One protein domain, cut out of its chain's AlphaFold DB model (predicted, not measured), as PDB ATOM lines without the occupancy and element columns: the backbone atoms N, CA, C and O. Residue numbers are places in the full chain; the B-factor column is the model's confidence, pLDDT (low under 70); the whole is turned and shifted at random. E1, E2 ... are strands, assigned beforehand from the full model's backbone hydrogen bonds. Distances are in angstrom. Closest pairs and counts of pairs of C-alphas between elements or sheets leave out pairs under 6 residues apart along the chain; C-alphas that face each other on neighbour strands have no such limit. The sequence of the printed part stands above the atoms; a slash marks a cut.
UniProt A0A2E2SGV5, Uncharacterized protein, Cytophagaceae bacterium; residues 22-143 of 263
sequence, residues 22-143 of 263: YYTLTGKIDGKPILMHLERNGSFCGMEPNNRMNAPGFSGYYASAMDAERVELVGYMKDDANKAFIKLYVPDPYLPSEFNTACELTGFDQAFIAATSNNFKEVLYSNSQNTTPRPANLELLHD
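What this domain is: This is residues 22 to 143 of the 263 residues of an uncharacterized protein of Cytophagaceae bacterium (UniProt A0A2E2SGV5). You are looking at one antiparallel sheet of eight strands, strongly twisted and curled like part of a barrel, with E4 and E5 nearest the middle of the domain. The barrel is left partly open: its edge strands E7 and E8 stay apart, and residues 128 to 138 run from one edge to the other. The sheet's order is E7 E6 E5 E4 E3 E2 E1 E8, in an all-strand domain with no named helix. The printed part has 122 residues, with strands E1 to E8 in that order along the chain holding 60 of them, under half. It is compact, with a radius of gyration of the C-alphas of 13.7 A and spans of 39 by 33 by 24 A.

How they stand to each other: Start with E1, residues 22 to 29, and E2, residues 32 to 43, a hairpin in which N 25 and O 36 are 2.8 A apart, within hydrogen-bond range. E3, residues 56 to 64, is next, with N 39 and O 59 at 2.8 A. E4, residues 70 to 78, follows, with N 73 and O 60 at 2.8 A. Then come E5, residues 85 to 91, with N 89 and O 74 at 2.8 A, and E6, residues 108 to 114, with N 112 and O 88 at 2.8 A. E7, residues 124 to 127, has N 113 and O 124 at 2.8 A; E1 to E7 form a meander, each strand the antiparallel neighbour of the one before. E8, residues 139 to 142, is beside E1 instead, antiparallel at 151 degrees, with N 139 and O 26 at 2.7 A. The closest C-alphas of E1 and E7, those of Ile 29 and Tyr 125, are 7.4 A apart. Residues 124 to 125 of E7 also pair antiparallel with residues 134 to 135.

Where its parts are: Find C-alpha 22 at (1.567, 29.776, 36.468); from there E1 runs 21.2 A, bending by 54 degrees at residue 26. E2, the longest strand, runs 31.8 A from C-alpha 32 at (0.102, 6.827, 38.140) and bends by 51 degrees at residue 40. E3 measures 25.5 A, E4 24.6 A and E5 19.1 A. E8 ends at C-alpha 142, at (7.829, 25.576, 36.188).

The domain as a whole: Look for the two C-alphas farthest apart at Asn 51 and Met 66, 39.4 A. The printed part has no cut. The long links are E2 to E3, E5 to E6 and E7 to E8. Mean pLDDT of the printed part is 82.4; residues 43 to 55, 65 to 68, 79 to 84 and 117 to 118 are under 70.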
ATOM      1  N   TYR A  22       2.063  31.142  36.356       91.38
ATOM      2  CA  TYR A  22       1.567  29.776  36.468       91.38
ATOM      3  C   TYR A  22       2.602  28.819  37.071       91.38
ATOM      4  O   TYR A  22       3.814  29.011  36.956       91.38
ATOM      5  N   TYR A  23       2.112  27.745  37.681       92.69
ATOM      6  CA  TYR A  23       2.914  26.603  38.102       92.69
ATOM      7  C   TYR A  23       2.692  25.430  37.156       92.69
ATOM      8  O   TYR A  23       1.548  25.095  36.842       92.69
ATOM      9  N   THR A  24       3.774  24.735  36.812       94.38
ATOM     10  CA  THR A  24       3.704  23.404  36.200       94.38
ATOM     11  C   THR A  24       4.359  22.409  37.138       94.38
ATOM     12  O   THR A  24       5.510  22.583  37.542       94.38
ATOM     13  N   LEU A  25       3.632  21.354  37.480       94.38
ATOM     14  CA  LEU A  25       4.012  20.363  38.475       94.38
ATOM     15  C   LEU A  25       3.923  18.960  37.874       94.38
ATOM     16  O   LEU A  25       3.018  18.662  37.097       94.38
ATOM     17  N   THR A  26       4.819  18.070  38.278       95.00
ATOM     18  CA  THR A  26       4.740  16.634  37.980       95.00
ATOM     19  C   THR A  26       4.664  15.838  39.270       95.00
ATOM     20  O   THR A  26       5.244  16.236  40.270       95.00
ATOM     21  N   GLY A  27       3.965  14.711  39.282       93.94
ATOM     22  CA  GLY A  27       3.898  13.870  40.474       93.94
ATOM     23  C   GLY A  27       3.188  12.556  40.223       93.94
ATOM     24  O   GLY A  27       3.159  12.065  39.091       93.94
ATOM     25  N   LYS A  28       2.638  11.950  41.279       92.25
ATOM     26  CA  LYS A  28       1.944  10.659  41.190       92.25
ATOM     27  C   LYS A  28       0.705  10.594  42.072       92.25
ATOM     28  O   LYS A  28       0.768  10.903  43.254       92.25
ATOM     29  N   ILE A  29      -0.378  10.052  41.528       88.44
ATOM     30  CA  ILE A  29      -1.585   9.669  42.270       88.44
ATOM     31  C   ILE A  29      -1.784   8.170  42.080       88.44
ATOM     32  O   ILE A  29      -1.798   7.691  40.950       88.44
ATOM     33  N   ASP A  30      -1.893   7.409  43.170       83.81
ATOM     34  CA  ASP A  30      -2.085   5.946  43.118       83.81
ATOM     35  C   ASP A  30      -1.055   5.222  42.232       83.81
ATOM     36  O   ASP A  30      -1.355   4.272  41.512       83.81
ATOM     37  N   GLY A  31       0.188   5.711  42.258       84.06
ATOM     38  CA  GLY A  31       1.292   5.198  41.444       84.06
ATOM     39  C   GLY A  31       1.273   5.638  39.975       84.06
ATOM     40  O   GLY A  31       2.273   5.430  39.285       84.06
ATOM     41  N   LYS A  32       0.204   6.287  39.499       88.44
ATOM     42  CA  LYS A  32       0.102   6.827  38.140       88.44
ATOM     43  C   LYS A  32       0.719   8.226  38.059       88.44
ATOM     44  O   LYS A  32       0.403   9.062  38.903       88.44
ATOM     45  N   PRO A  33       1.572   8.506  37.060       92.56
ATOM     46  CA  PRO A  33       2.130   9.837  36.862       92.56
ATOM     47  C   PRO A  33       1.048  10.845  36.465       92.56
ATOM     48  O   PRO A  33       0.138  10.525  35.689       92.56
ATOM     49  N   ILE A  34       1.193  12.065  36.973       93.69
ATOM     50  CA  ILE A  34       0.341  13.208  36.652       93.69
ATOM     51  C   ILE A  34       1.183  14.428  36.279       93.69
ATOM     52  O   ILE A  34       2.277  14.617  36.809       93.69
ATOM     53  N   LEU A  35       0.640  15.254  35.388       94.69
ATOM     54  CA  LEU A  35       1.090  16.617  35.119       94.69
ATOM     55  C   LEU A  35      -0.022  17.562  35.571       94.69
ATOM     56  O   LEU A  35      -1.182  17.326  35.241       94.69
ATOM     57  N   MET A  36       0.321  18.606  36.311       94.94
ATOM     58  CA  MET A  36      -0.612  19.604  36.819       94.94
ATOM     59  C   MET A  36      -0.160  20.994  36.375       94.94
ATOM     60  O   MET A  36       1.023  21.315  36.456       94.94
ATOM     61  N   HIS A  37      -1.103  21.799  35.902       94.75
ATOM     62  CA  HIS A  37      -0.911  23.185  35.480       94.75
ATOM     63  C   HIS A  37      -1.859  24.063  36.287       94.75
ATOM     64  O   HIS A  37      -3.053  23.772  36.332       94.75
ATOM     65  N   LEU A  38      -1.337  25.098  36.943       92.94
ATOM     66  CA  LEU A  38      -2.102  25.998  37.808       92.94
ATOM     67  C   LEU A  38      -1.826  27.443  37.412       92.94
ATOM     68  O   LEU A  38      -0.695  27.903  37.520       92.94
ATOM     69  N   GLU A  39      -2.863  28.171  37.029       91.06
ATOM     70  CA  GLU A  39      -2.816  29.591  36.692       91.06
ATOM     71  C   GLU A  39      -3.483  30.404  37.793       91.06
ATOM     72  O   GLU A  39      -4.501  29.998  38.366       91.06
ATOM     73  N   ARG A  40      -2.921  31.573  38.093       85.06
ATOM     74  CA  ARG A  40      -3.538  32.502  39.038       85.06
ATOM     75  C   ARG A  40      -4.837  33.056  38.443       85.06
ATOM     76  O   ARG A  40      -4.830  33.592  37.342       85.06
ATOM     77  N   ASN A  41      -5.942  32.989  39.184       79.56
ATOM     78  CA  ASN A  41      -7.267  33.412  38.708       79.56
ATOM     79  C   ASN A  41      -7.932  34.486  39.585       79.56
ATOM     80  O   ASN A  41      -9.144  34.500  39.788       79.56
ATOM     81  N   GLY A  42      -7.135  35.434  40.074       72.50
ATOM     82  CA  GLY A  42      -7.635  36.551  40.869       72.50
ATOM     83  C   GLY A  42      -8.037  36.132  42.283       72.50
ATOM     84  O   GLY A  42      -7.262  35.492  42.996       72.50
ATOM     85  N   SER A  43      -9.204  36.600  42.728       64.31
ATOM     86  CA  SER A  43      -9.684  36.460  44.100       64.31
ATOM     87  C   SER A  43     -10.396  35.136  44.315       64.31
ATOM     88  O   SER A  43     -11.314  34.780  43.581       64.31
ATOM     89  N   PHE A  44     -10.046  34.440  45.392       67.88
ATOM     90  CA  PHE A  44     -10.753  33.233  45.801       67.88
ATOM     91  C   PHE A  44     -11.641  33.521  47.007       67.88
ATOM     92  O   PHE A  44     -11.194  34.151  47.962       67.88
ATOM     93  N   CYS A  45     -12.893  33.050  46.996       67.19
ATOM     94  CA  CYS A  45     -13.783  33.123  48.164       67.19
ATOM     95  C   CYS A  45     -13.977  34.560  48.724       67.19
ATOM     96  O   CYS A  45     -13.948  34.792  49.929       67.19
ATOM     97  N   GLY A  46     -14.133  35.562  47.847       57.94
ATOM     98  CA  GLY A  46     -14.342  36.962  48.256       57.94
ATOM     99  C   GLY A  46     -13.114  37.654  48.867       57.94
ATOM    100  O   GLY A  46     -13.225  38.790  49.323       57.94
ATOM    101  N   MET A  47     -11.945  37.004  48.868       57.78
ATOM    102  CA  MET A  47     -10.679  37.611  49.277       57.78
ATOM    103  C   MET A  47     -10.138  38.475  48.134       57.78
ATOM    104  O   MET A  47      -9.823  37.928  47.088       57.78
ATOM    105  N   GLU A  48     -10.028  39.799  48.290       52.66
ATOM    106  CA  GLU A  48      -9.542  40.678  47.210       52.66
ATOM    107  C   GLU A  48      -8.160  40.253  46.670       52.66
ATOM    108  O   GLU A  48      -7.270  39.953  47.470       52.66
ATOM    109  N   PRO A  49      -7.952  40.264  45.338       51.09
ATOM    110  CA  PRO A  49      -6.775  39.668  44.698       51.09
ATOM    111  C   PRO A  49      -5.476  40.473  44.865       51.09
ATOM    112  O   PRO A  49      -4.398  39.937  44.602       51.09
ATOM    113  N   ASN A  50      -5.583  41.737  45.289       49.62
ATOM    114  CA  ASN A  50      -4.507  42.737  45.267       49.62
ATOM    115  C   ASN A  50      -3.947  43.059  46.661       49.62
ATOM    116  O   ASN A  50      -3.412  44.139  46.881       49.62
ATOM    117  N   ASN A  51      -4.142  42.163  47.627       51.50
ATOM    118  CA  ASN A  51      -3.522  42.275  48.938       51.50
ATOM    119  C   ASN A  51      -2.730  40.992  49.179       51.50
ATOM    120  O   ASN A  51      -3.331  39.922  49.243       51.50
ATOM    121  N   ARG A  52      -1.408  41.078  49.357       48.84
ATOM    122  CA  ARG A  52      -0.541  39.937  49.707       48.84
ATOM    123  C   ARG A  52      -1.005  39.178  50.956       48.84
ATOM    124  O   ARG A  52      -0.613  38.032  51.148       48.84
ATOM    125  N   MET A  53      -1.840  39.780  51.811       47.19
ATOM    126  CA  MET A  53      -2.454  39.093  52.958       47.19
ATOM    127  C   MET A  53      -3.583  38.121  52.577       47.19
ATOM    128  O   MET A  53      -3.923  37.226  53.368       47.19
ATOM    129  N   ASN A  54      -4.160  38.282  51.387       60.56
ATOM    130  CA  ASN A  54      -5.200  37.429  50.834       60.56
ATOM    131  C   ASN A  54      -4.578  36.331  49.973       60.56
ATOM    132  O   ASN A  54      -3.607  36.545  49.254       60.56
ATOM    133  N   ALA A  55      -5.139  35.130  50.061       66.56
ATOM    134  CA  ALA A  55      -4.636  33.992  49.315       66.56
ATOM    135  C   ALA A  55      -5.041  34.111  47.834       66.56
ATOM    136  O   ALA A  55      -6.248  34.127  47.564       66.56
ATOM    137  N   PRO A  56      -4.095  34.195  46.878       75.69
ATOM    138  CA  PRO A  56      -4.438  34.168  45.464       75.69
ATOM    139  C   PRO A  56      -5.214  32.896  45.113       75.69
ATOM    140  O   PRO A  56      -4.865  31.789  45.539       75.69
ATOM    141  N   GLY A  57      -6.275  33.081  44.332       84.19
ATOM    142  CA  GLY A  57      -6.981  31.986  43.697       84.19
ATOM    143  C   GLY A  57      -6.154  31.388  42.572       84.19
ATOM    144  O   GLY A  57      -5.405  32.090  41.885       84.19
ATOM    145  N   PHE A  58      -6.322  30.086  42.388       88.06
ATOM    146  CA  PHE A  58      -5.780  29.343  41.268       88.06
ATOM    147  C   PHE A  58      -6.870  28.494  40.623       88.06
ATOM    148  O   PHE A  58      -7.717  27.900  41.298       88.06
ATOM    149  N   SER A  59      -6.807  28.403  39.303       90.81
ATOM    150  CA  SER A  59      -7.510  27.392  38.518       90.81
ATOM    151  C   SER A  59      -6.538  26.710  37.581       90.81
ATOM    152  O   SER A  59      -5.480  27.242  37.265       90.81
ATOM    153  N   GLY A  60      -6.903  25.536  37.108       92.94
ATOM    154  CA  GLY A  60      -6.129  24.848  36.098       92.94
ATOM    155  C   GLY A  60      -6.592  23.419  35.989       92.94
ATOM    156  O   GLY A  60      -7.765  23.129  36.185       92.94
ATOM    157  N   TYR A  61      -5.674  22.510  35.710       94.62
ATOM    158  CA  TYR A  61      -6.018  21.111  35.538       94.62
ATOM    159  C   TYR A  61      -4.864  20.215  35.951       94.62
ATOM    160  O   TYR A  61      -3.704  20.629  36.000       94.62
ATOM    161  N   TYR A  62      -5.170  18.947  36.185       94.50
ATOM    162  CA  TYR A  62      -4.173  17.898  36.079       94.50
ATOM    163  C   TYR A  62      -4.621  16.845  35.070       94.50
ATOM    164  O   TYR A  62      -5.807  16.656  34.826       94.50
ATOM    165  N   ALA A  63      -3.662  16.164  34.461       92.56
ATOM    166  CA  ALA A  63      -3.912  15.050  33.565       92.56
ATOM    167  C   ALA A  63      -3.011  13.883  33.958       92.56
ATOM    168  O   ALA A  63      -1.838  14.072  34.302       92.56
ATOM    169  N   SER A  64      -3.541  12.662  33.890       84.31
ATOM    170  CA  SER A  64      -2.686  11.481  33.960       84.31
ATOM    171  C   SER A  64      -1.974  11.292  32.625       84.31
ATOM    172  O   SER A  64      -2.594  11.397  31.567       84.31
ATOM    173  N   ALA A  65      -0.683  10.951  32.665       67.12
ATOM    174  CA  ALA A  65       0.106  10.743  31.447       67.12
ATOM    175  C   ALA A  65      -0.431   9.606  30.549       67.12
ATOM    176  O   ALA A  65      -0.019   9.500  29.398       67.12
ATOM    177  N   MET A  66      -1.311   8.743  31.072       62.25
ATOM    178  CA  MET A  66      -1.887   7.611  30.339       62.25
ATOM    179  C   MET A  66      -3.208   7.936  29.636       62.25
ATOM    180  O   MET A  66      -3.469   7.365  28.583       62.25
ATOM    181  N   ASP A  67      -4.011   8.846  30.191       64.94
ATOM    182  CA  ASP A  67      -5.415   8.998  29.785       64.94
ATOM    183  C   ASP A  67      -5.693  10.320  29.045       64.94
ATOM    184  O   ASP A  67      -6.755  10.458  28.449       64.94
ATOM    185  N   ALA A  68      -4.737  11.266  29.022       65.62
ATOM    186  CA  ALA A  68      -4.784  12.589  28.360       65.62
ATOM    187  C   ALA A  68      -5.986  13.500  28.711       65.62
ATOM    188  O   ALA A  68      -5.972  14.687  28.382       65.62
ATOM    189  N   GLU A  69      -6.997  12.974  29.396       85.12
ATOM    190  CA  GLU A  69      -8.145  13.698  29.904       85.12
ATOM    191  C   GLU A  69      -7.703  14.664  31.003       85.12
ATOM    192  O   GLU A  69      -6.955  14.311  31.923       85.12
ATOM    193  N   ARG A  70      -8.142  15.915  30.860       91.75
ATOM    194  CA  ARG A  70      -7.870  16.985  31.812       91.75
ATOM    195  C   ARG A  70      -8.946  16.971  32.886       91.75
ATOM    196  O   ARG A  70     -10.132  17.005  32.578       91.75
ATOM    197  N   VAL A  71      -8.507  16.946  34.135       92.62
ATOM    198  CA  VAL A  71      -9.352  17.057  35.319       92.62
ATOM    199  C   VAL A  71      -9.162  18.454  35.890       92.62
ATOM    200  O   VAL A  71      -8.071  18.798  36.347       92.62
ATOM    201  N   GLU A  72     -10.219  19.257  35.827       93.75
ATOM    202  CA  GLU A  72     -10.202  20.655  36.252       93.75
ATOM    203  C   GLU A  72      -9.977  20.790  37.765       93.75
ATOM    204  O   GLU A  72     -10.480  20.009  38.578       93.75
ATOM    205  N   LEU A  73      -9.217  21.817  38.131       93.19
ATOM    206  CA  LEU A  73      -8.844  22.165  39.492       93.19
ATOM    207  C   LEU A  73      -9.221  23.610  39.785       93.19
ATOM    208  O   LEU A  73      -8.993  24.511  38.978       93.19
ATOM    209  N   VAL A  74      -9.714  23.835  40.996       90.94
ATOM    210  CA  VAL A  74      -9.920  25.169  41.561       90.94
ATOM    211  C   VAL A  74      -9.431  25.196  42.996       90.94
ATOM    212  O   VAL A  74      -9.557  24.219  43.735       90.94
ATOM    213  N   GLY A  75      -8.867  26.316  43.420       88.88
ATOM    214  CA  GLY A  75      -8.334  26.405  44.762       88.88
ATOM    215  C   GLY A  75      -7.608  27.698  45.042       88.88
ATOM    216  O   GLY A  75      -7.757  28.694  44.343       88.88
ATOM    217  N   TYR A  76      -6.816  27.665  46.098       85.94
ATOM    218  CA  TYR A  76      -6.057  28.805  46.563       85.94
ATOM    219  C   TYR A  76      -4.789  28.343  47.264       85.94
ATOM    220  O   TYR A  76      -4.721  27.256  47.853       85.94
ATOM    221  N   MET A  77      -3.772  29.189  47.192       84.25
ATOM    222  CA  MET A  77      -2.505  28.994  47.883       84.25
ATOM    223  C   MET A  77      -2.227  30.257  48.682       84.25
ATOM    224  O   MET A  77      -2.379  31.361  48.168       84.25
ATOM    225  N   LYS A  78      -1.874  30.104  49.959       76.88
ATOM    226  CA  LYS A  78      -1.552  31.235  50.829       76.88
ATOM    227  C   LYS A  78      -0.143  31.079  51.355       76.88
ATOM    228  O   LYS A  78       0.103  30.087  52.026       76.88
ATOM    229  N   ASP A  79       0.707  32.072  51.122       67.56
ATOM    230  CA  ASP A  79       2.025  32.188  51.747       67.56
ATOM    231  C   ASP A  79       2.037  33.419  52.668       67.56
ATOM    232  O   ASP A  79       2.035  34.559  52.211       67.56
ATOM    233  N   ASP A  80       1.948  33.196  53.979       62.44
ATOM    234  CA  ASP A  80       1.964  34.235  55.016       62.44
ATOM    235  C   ASP A  80       2.768  33.713  56.212       62.44
ATOM    236  O   ASP A  80       2.700  32.527  56.547       62.44
ATOM    237  N   ALA A  81       3.471  34.615  56.901       52.72
ATOM    238  CA  ALA A  81       4.320  34.352  58.061       52.72
ATOM    239  C   ALA A  81       3.635  33.534  59.173       52.72
ATOM    240  O   ALA A  81       4.317  32.891  59.968       52.72
ATOM    241  N   ASN A  82       2.299  33.548  59.237       55.34
ATOM    242  CA  ASN A  82       1.528  32.837  60.259       55.34
ATOM    243  C   ASN A  82       0.764  31.603  59.752       55.34
ATOM    244  O   ASN A  82       0.380  30.767  60.572       55.34
ATOM    245  N   LYS A  83       0.483  31.493  58.444       64.88
ATOM    246  CA  LYS A  83      -0.303  30.395  57.850       64.88
ATOM    247  C   LYS A  83       0.049  30.224  56.374       64.88
ATOM    248  O   LYS A  83      -0.436  30.985  55.541       64.88
ATOM    249  N   ALA A  84       0.814  29.181  56.082       69.56
ATOM    250  CA  ALA A  84       1.122  28.743  54.732       69.56
ATOM    251  C   ALA A  84       0.281  27.499  54.408       69.56
ATOM    252  O   ALA A  84       0.205  26.612  55.248       69.56
ATOM    253  N   PHE A  85      -0.380  27.408  53.257       83.88
ATOM    254  CA  PHE A  85      -1.064  26.169  52.848       83.88
ATOM    255  C   PHE A  85      -1.410  26.154  51.354       83.88
ATOM    256  O   PHE A  85      -1.522  27.199  50.710       83.88
ATOM    257  N   ILE A  86      -1.637  24.948  50.835       89.19
ATOM    258  CA  ILE A  86      -2.175  24.671  49.497       89.19
ATOM    259  C   ILE A  86      -3.521  23.989  49.684       89.19
ATOM    260  O   ILE A  86      -3.614  23.031  50.453       89.19
ATOM    261  N   LYS A  87      -4.553  24.460  48.985       90.44
ATOM    262  CA  LYS A  87      -5.861  23.806  48.920       90.44
ATOM    263  C   LYS A  87      -6.386  23.867  47.492       90.44
ATOM    264  O   LYS A  87      -6.855  24.915  47.056       90.44
ATOM    265  N   LEU A  88      -6.307  22.748  46.781       92.75
ATOM    266  CA  LEU A  88      -6.845  22.584  45.431       92.75
ATOM    267  C   LEU A  88      -7.884  21.467  45.441       92.75
ATOM    268  O   LEU A  88      -7.696  20.444  46.098       92.75
ATOM    269  N   TYR A  89      -8.961  21.652  44.695       93.31
ATOM    270  CA  TYR A  89     -10.092  20.740  44.650       93.31
ATOM    271  C   TYR A  89     -10.466  20.426  43.208       93.31
ATOM    272  O   TYR A  89     -10.387  21.295  42.343       93.31
ATOM    273  N   VAL A  90     -10.921  19.197  42.981       93.69
ATOM    274  CA  VAL A  90     -11.664  18.802  41.783       93.69
ATOM    275  C   VAL A  90     -13.149  18.926  42.120       93.69
ATOM    276  O   VAL A  90     -13.624  18.153  42.962       93.69
ATOM    277  N   PRO A  91     -13.880  19.885  41.525       90.12
ATOM    278  CA  PRO A  91     -15.318  20.013  41.730       90.12
ATOM    279  C   PRO A  91     -16.052  18.710  41.398       90.12
ATOM    280  O   PRO A  91     -15.756  18.073  40.389       90.12
ATOM    281  N   ASP A  92     -17.009  18.306  42.232       86.38
ATOM    282  CA  ASP A  92     -17.888  17.185  41.896       86.38
ATOM    283  C   ASP A  92     -18.938  17.671  40.877       86.38
ATOM    284  O   ASP A  92     -19.695  18.595  41.183       86.38
ATOM    285  N   PRO A  93     -19.024  17.080  39.670       82.44
ATOM    286  CA  PRO A  93     -19.960  17.532  38.641       82.44
ATOM    287  C   PRO A  93     -21.434  17.297  39.007       82.44
ATOM    288  O   PRO A  93     -22.320  17.850  38.355       82.44
ATOM    289  N   TYR A  94     -21.715  16.474  40.020       83.25
ATOM    290  CA  TYR A  94     -23.064  16.130  40.464       83.25
ATOM    291  C   TYR A  94     -23.504  16.886  41.724       83.25
ATOM    292  O   TYR A  94     -24.681  16.807  42.092       83.25
ATOM    293  N   LEU A  95     -22.600  17.616  42.386       80.44
ATOM    294  CA  LEU A  95     -22.897  18.387  43.592       80.44
ATOM    295  C   LEU A  95     -22.722  19.894  43.350       80.44
ATOM    296  O   LEU A  95     -21.863  20.310  42.572       80.44
ATOM    297  N   PRO A  96     -23.507  20.749  44.032       73.62
ATOM    298  CA  PRO A  96     -23.258  22.184  44.028       73.62
ATOM    299  C   PRO A  96     -21.838  22.480  44.518       73.62
ATOM    300  O   PRO A  96     -21.454  22.096  45.619       73.62
ATOM    301  N   SER A  97     -21.057  23.165  43.690       76.50
ATOM    302  CA  SER A  97     -19.697  23.584  44.020       76.50
ATOM    303  C   SER A  97     -19.728  24.940  44.721       76.50
ATOM    304  O   SER A  97     -19.552  25.982  44.095       76.50
ATOM    305  N   GLU A  98     -20.000  24.926  46.025       79.06
ATOM    306  CA  GLU A  98     -20.067  26.132  46.858       79.06
ATOM    307  C   GLU A  98     -18.894  26.200  47.839       79.06
ATOM    308  O   GLU A  98     -18.486  25.190  48.409       79.06
ATOM    309  N   PHE A  99     -18.348  27.395  48.066       77.69
ATOM    310  CA  PHE A  99     -17.349  27.609  49.112       77.69
ATOM    311  C   PHE A  99     -18.032  27.987  50.421       77.69
ATOM    312  O   PHE A  99     -18.847  28.910  50.464       77.69
ATOM    313  N   ASN A 100     -17.677  27.297  51.504       79.94
ATOM    314  CA  ASN A 100     -18.157  27.646  52.835       79.94
ATOM    315  C   ASN A 100     -17.440  28.891  53.394       79.94
ATOM    316  O   ASN A 100     -16.502  29.430  52.810       79.94
ATOM    317  N   THR A 101     -17.839  29.327  54.591       74.06
ATOM    318  CA  THR A 101     -17.242  30.487  55.277       74.06
ATOM    319  C   THR A 101     -15.769  30.304  55.666       74.06
ATOM    320  O   THR A 101     -15.112  31.276  56.021       74.06
ATOM    321  N   ALA A 102     -15.252  29.073  55.643       75.25
ATOM    322  CA  ALA A 102     -13.838  28.756  55.835       75.25
ATOM    323  C   ALA A 102     -13.067  28.654  54.502       75.25
ATOM    324  O   ALA A 102     -11.896  28.266  54.496       75.25
ATOM    325  N   CYS A 103     -13.714  29.016  53.389       74.31
ATOM    326  CA  CYS A 103     -13.206  28.924  52.025       74.31
ATOM    327  C   CYS A 103     -12.832  27.505  51.594       74.31
ATOM    328  O   CYS A 103     -11.904  27.297  50.817       74.31
ATOM    329  N   GLU A 104     -13.576  26.517  52.080       81.62
ATOM    330  CA  GLU A 104     -13.462  25.127  51.647       81.62
ATOM    331  C   GLU A 104     -14.621  24.791  50.715       81.62
ATOM    332  O   GLU A 104     -15.763  25.172  50.980       81.62
ATOM    333  N   LEU A 105     -14.320  24.087  49.623       84.75
ATOM    334  CA  LEU A 105     -15.335  23.646  48.675       84.75
ATOM    335  C   LEU A 105     -16.208  22.573  49.343       84.75
ATOM    336  O   LEU A 105     -15.702  21.553  49.808       84.75
ATOM    337  N   THR A 106     -17.518  22.783  49.412       79.94
ATOM    338  CA  THR A 106     -18.490  21.810  49.922       79.94
ATOM    339  C   THR A 106     -19.113  21.075  48.741       79.94
ATOM    340  O   THR A 106     -20.214  21.405  48.326       79.94
ATOM    341  N   GLY A 107     -18.385  20.119  48.158       84.25
ATOM    342  CA  GLY A 107     -18.820  19.402  46.950       84.25
ATOM    343  C   GLY A 107     -17.668  19.122  45.989       84.25
ATOM    344  O   GLY A 107     -17.668  19.601  44.861       84.25
ATOM    345  N   PHE A 108     -16.654  18.393  46.458       89.56
ATOM    346  CA  PHE A 108     -15.495  18.013  45.650       89.56
ATOM    347  C   PHE A 108     -15.372  16.496  45.563       89.56
ATOM    348  O   PHE A 108     -15.605  15.790  46.546       89.56
ATOM    349  N   ASP A 109     -14.944  16.005  44.403       92.38
ATOM    350  CA  ASP A 109     -14.579  14.601  44.235       92.38
ATOM    351  C   ASP A 109     -13.169  14.343  44.778       92.38
ATOM    352  O   ASP A 109     -12.897  13.295  45.361       92.38
ATOM    353  N   GLN A 110     -12.256  15.305  44.617       93.69
ATOM    354  CA  GLN A 110     -10.849  15.131  44.980       93.69
ATOM    355  C   GLN A 110     -10.259  16.398  45.582       93.69
ATOM    356  O   GLN A 110     -10.687  17.506  45.262       93.69
ATOM    357  N   ALA A 111      -9.262  16.232  46.444       93.81
ATOM    358  CA  ALA A 111      -8.574  17.334  47.097       93.81
ATOM    359  C   ALA A 111      -7.065  17.095  47.166       93.81
ATOM    360  O   ALA A 111      -6.614  15.988  47.466       93.81
ATOM    361  N   PHE A 112      -6.310  18.170  46.950       94.12
ATOM    362  CA  PHE A 112      -4.867  18.275  47.119       94.12
ATOM    363  C   PHE A 112      -4.594  19.338  48.180       94.12
ATOM    364  O   PHE A 112      -4.878  20.520  47.973       94.12
ATOM    365  N   ILE A 113      -4.087  18.916  49.336       92.69
ATOM    366  CA  ILE A 113      -3.942  19.780  50.505       92.69
ATOM    367  C   ILE A 113      -2.535  19.646  51.086       92.69
ATOM    368  O   ILE A 113      -2.055  18.538  51.316       92.69
ATOM    369  N   ALA A 114      -1.899  20.778  51.368       90.62
ATOM    370  CA  ALA A 114      -0.668  20.857  52.149       90.62
ATOM    371  C   ALA A 114      -0.811  21.919  53.239       90.62
ATOM    372  O   ALA A 114      -1.423  22.963  53.018       90.62
ATOM    373  N   ALA A 115      -0.206  21.675  54.401       82.38
ATOM    374  CA  ALA A 115      -0.133  22.640  55.500       82.38
ATOM    375  C   ALA A 115       1.016  23.656  55.337       82.38
ATOM    376  O   ALA A 115       1.342  24.364  56.286       82.38
ATOM    377  N   THR A 116       1.651  23.687  54.163       76.81
ATOM    378  CA  THR A 116       2.692  24.633  53.754       76.81
ATOM    379  C   THR A 116       2.461  24.991  52.279       76.81
ATOM    380  O   THR A 116       2.077  24.129  51.493       76.81
ATOM    381  N   SER A 117       2.616  26.259  51.888       67.69
ATOM    382  CA  SER A 117       2.353  26.735  50.513       67.69
ATOM    383  C   SER A 117       3.521  26.556  49.557       67.69
ATOM    384  O   SER A 117       3.321  26.495  48.350       67.69
ATOM    385  N   ASN A 118       4.736  26.451  50.097       66.19
ATOM    386  CA  ASN A 118       5.965  26.527  49.301       66.19
ATOM    387  C   ASN A 118       6.619  25.153  49.111       66.19
ATOM    388  O   ASN A 118       7.704  25.055  48.541       66.19
ATOM    389  N   ASN A 119       5.980  24.083  49.599       81.19
ATOM    390  CA  ASN A 119       6.474  22.724  49.441       81.19
ATOM    391  C   ASN A 119       5.425  21.818  48.794       81.19
ATOM    392  O   ASN A 119       4.723  21.055  49.456       81.19
ATOM    393  N   PHE A 120       5.380  21.844  47.462       88.81
ATOM    394  CA  PHE A 120       4.533  20.950  46.674       88.81
ATOM    395  C   PHE A 120       4.788  19.454  46.960       88.81
ATOM    396  O   PHE A 120       3.886  18.631  46.792       88.81
ATOM    397  N   LYS A 121       5.961  19.080  47.492       88.06
ATOM    398  CA  LYS A 121       6.261  17.684  47.859       88.06
ATOM    399  C   LYS A 121       5.439  17.185  49.048       88.06
ATOM    400  O   LYS A 121       5.239  15.980  49.171       88.06
ATOM    401  N   GLU A 122       4.954  18.085  49.902       89.81
ATOM    402  CA  GLU A 122       4.115  17.760  51.064       89.81
ATOM    403  C   GLU A 122       2.624  17.663  50.723       89.81
ATOM    404  O   GLU A 122       1.816  17.338  51.593       89.81
ATOM    405  N   VAL A 123       2.240  17.923  49.468       93.19
ATOM    406  CA  VAL A 123       0.842  17.864  49.043       93.19
ATOM    407  C   VAL A 123       0.297  16.450  49.192       93.19
ATOM    408  O   VAL A 123       0.800  15.481  48.612       93.19
ATOM    409  N   LEU A 124      -0.783  16.354  49.963       94.31
ATOM    410  CA  LEU A 124      -1.552  15.143  50.170       94.31
ATOM    411  C   LEU A 124      -2.789  15.162  49.281       94.31
ATOM    412  O   LEU A 124      -3.527  16.139  49.233       94.31
ATOM    413  N   TYR A 125      -3.024  14.045  48.619       94.75
ATOM    414  CA  TYR A 125      -4.191  13.754  47.816       94.75
ATOM    415  C   TYR A 125      -5.209  12.928  48.609       94.75
ATOM    416  O   TYR A 125      -4.845  12.005  49.344       94.75
ATOM    417  N   SER A 126      -6.491  13.222  48.424       93.75
ATOM    418  CA  SER A 126      -7.615  12.406  48.892       93.75
ATOM    419  C   SER A 126      -8.780  12.510  47.910       93.75
ATOM    420  O   SER A 126      -8.846  13.462  47.131       93.75
ATOM    421  N   ASN A 127      -9.694  11.540  47.935       91.38
ATOM    422  CA  ASN A 127     -10.908  11.585  47.124       91.38
ATOM    423  C   ASN A 127     -12.148  11.163  47.918       91.38
ATOM    424  O   ASN A 127     -12.045  10.638  49.029       91.38
ATOM    425  N   SER A 128     -13.317  11.410  47.340       84.69
ATOM    426  CA  SER A 128     -14.636  11.170  47.926       84.69
ATOM    427  C   SER A 128     -14.837   9.716  48.377       84.69
ATOM    428  O   SER A 128     -15.482   9.459  49.392       84.69
ATOM    429  N   GLN A 129     -14.232   8.760  47.665       83.25
ATOM    430  CA  GLN A 129     -14.318   7.325  47.958       83.25
ATOM    431  C   GLN A 129     -13.295   6.853  49.002       83.25
ATOM    432  O   GLN A 129     -13.541   5.884  49.721       83.25
ATOM    433  N   ASN A 130     -12.142   7.514  49.087       85.19
ATOM    434  CA  ASN A 130     -11.079   7.233  50.041       85.19
ATOM    435  C   ASN A 130     -10.492   8.540  50.575       85.19
ATOM    436  O   ASN A 130      -9.567   9.130  50.003       85.19
ATOM    437  N   THR A 131     -11.009   8.930  51.735       85.50
ATOM    438  CA  THR A 131     -10.639  10.156  52.439       85.50
ATOM    439  C   THR A 131      -9.285  10.070  53.143       85.50
ATOM    440  O   THR A 131      -8.824  11.079  53.669       85.50
ATOM    441  N   THR A 132      -8.624   8.903  53.155       90.94
ATOM    442  CA  THR A 132      -7.288   8.760  53.752       90.94
ATOM    443  C   THR A 132      -6.267   9.539  52.918       90.94
ATOM    444  O   THR A 132      -6.035   9.168  51.759       90.94
ATOM    445  N   PRO A 133      -5.629  10.587  53.477       91.31
ATOM    446  CA  PRO A 133      -4.663  11.386  52.737       91.31
ATOM    447  C   PRO A 133      -3.431  10.563  52.361       91.31
ATOM    448  O   PRO A 133      -2.889   9.817  53.179       91.31
ATOM    449  N   ARG A 134      -2.965  10.719  51.122       92.56
ATOM    450  CA  ARG A 134      -1.786  10.032  50.582       92.56
ATOM    451  C   ARG A 134      -0.901  10.998  49.799       92.56
ATOM    452  O   ARG A 134      -1.428  11.918  49.191       92.56
ATOM    453  N   PRO A 135       0.427  10.830  49.795       92.56
ATOM    454  CA  PRO A 135       1.318  11.800  49.165       92.56
ATOM    455  C   PRO A 135       1.148  11.819  47.641       92.56
ATOM    456  O   PRO A 135       1.217  10.771  46.998       92.56
ATOM    457  N   ALA A 136       0.984  13.016  47.072       92.38
ATOM    458  CA  ALA A 136       0.996  13.240  45.625       92.38
ATOM    459  C   ALA A 136       2.426  13.397  45.065       92.38
ATOM    460  O   ALA A 136       2.645  13.227  43.865       92.38
ATOM    461  N   ASN A 137       3.407  13.693  45.936       89.31
ATOM    462  CA  ASN A 137       4.824  13.904  45.601       89.31
ATOM    463  C   ASN A 137       5.006  14.852  44.403       89.31
ATOM    464  O   ASN A 137       5.638  14.481  43.414       89.31
ATOM    465  N   LEU A 138       4.396  16.037  44.470       93.19
ATOM    466  CA  LEU A 138       4.466  17.005  43.382       93.19
ATOM    467  C   LEU A 138       5.840  17.693  43.368       93.19
ATOM    468  O   LEU A 138       6.348  18.130  44.401       93.19
ATOM    469  N   GLU A 139       6.428  17.812  42.185       93.31
ATOM    470  CA  GLU A 139       7.695  18.484  41.915       93.31
ATOM    471  C   GLU A 139       7.491  19.593  40.884       93.31
ATOM    472  O   GLU A 139       6.765  19.415  39.906       93.31
ATOM    473  N   LEU A 140       8.148  20.733  41.102       92.75
ATOM    474  CA  LEU A 140       8.097  21.886  40.206       92.75
ATOM    475  C   LEU A 140       8.870  21.614  38.915       92.75
ATOM    476  O   LEU A 140      10.064  21.319  38.943       92.75
ATOM    477  N   LEU A 141       8.175  21.758  37.790       92.75
ATOM    478  CA  LEU A 141       8.757  21.865  36.452       92.75
ATOM    479  C   LEU A 141       8.846  23.326  36.004       92.75
ATOM    480  O   LEU A 141       9.811  23.705  35.347       92.75
ATOM    481  N   HIS A 142       7.851  24.132  36.378       91.19
ATOM    482  CA  HIS A 142       7.829  25.576  36.188       91.19
ATOM    483  C   HIS A 142       7.346  26.240  37.474       91.19
ATOM    484  O   HIS A 142       6.327  25.827  38.035       91.19
ATOM    485  N   ASP A 143       8.090  27.244  37.931       90.12
ATOM    486  CA  ASP A 143       7.771  28.012  39.130       90.12
ATOM    487  C   ASP A 143       7.056  29.309  38.759       90.12
ATOM    488  O   ASP A 143       7.384  29.944  37.755       90.12
TER     489      ASP A 143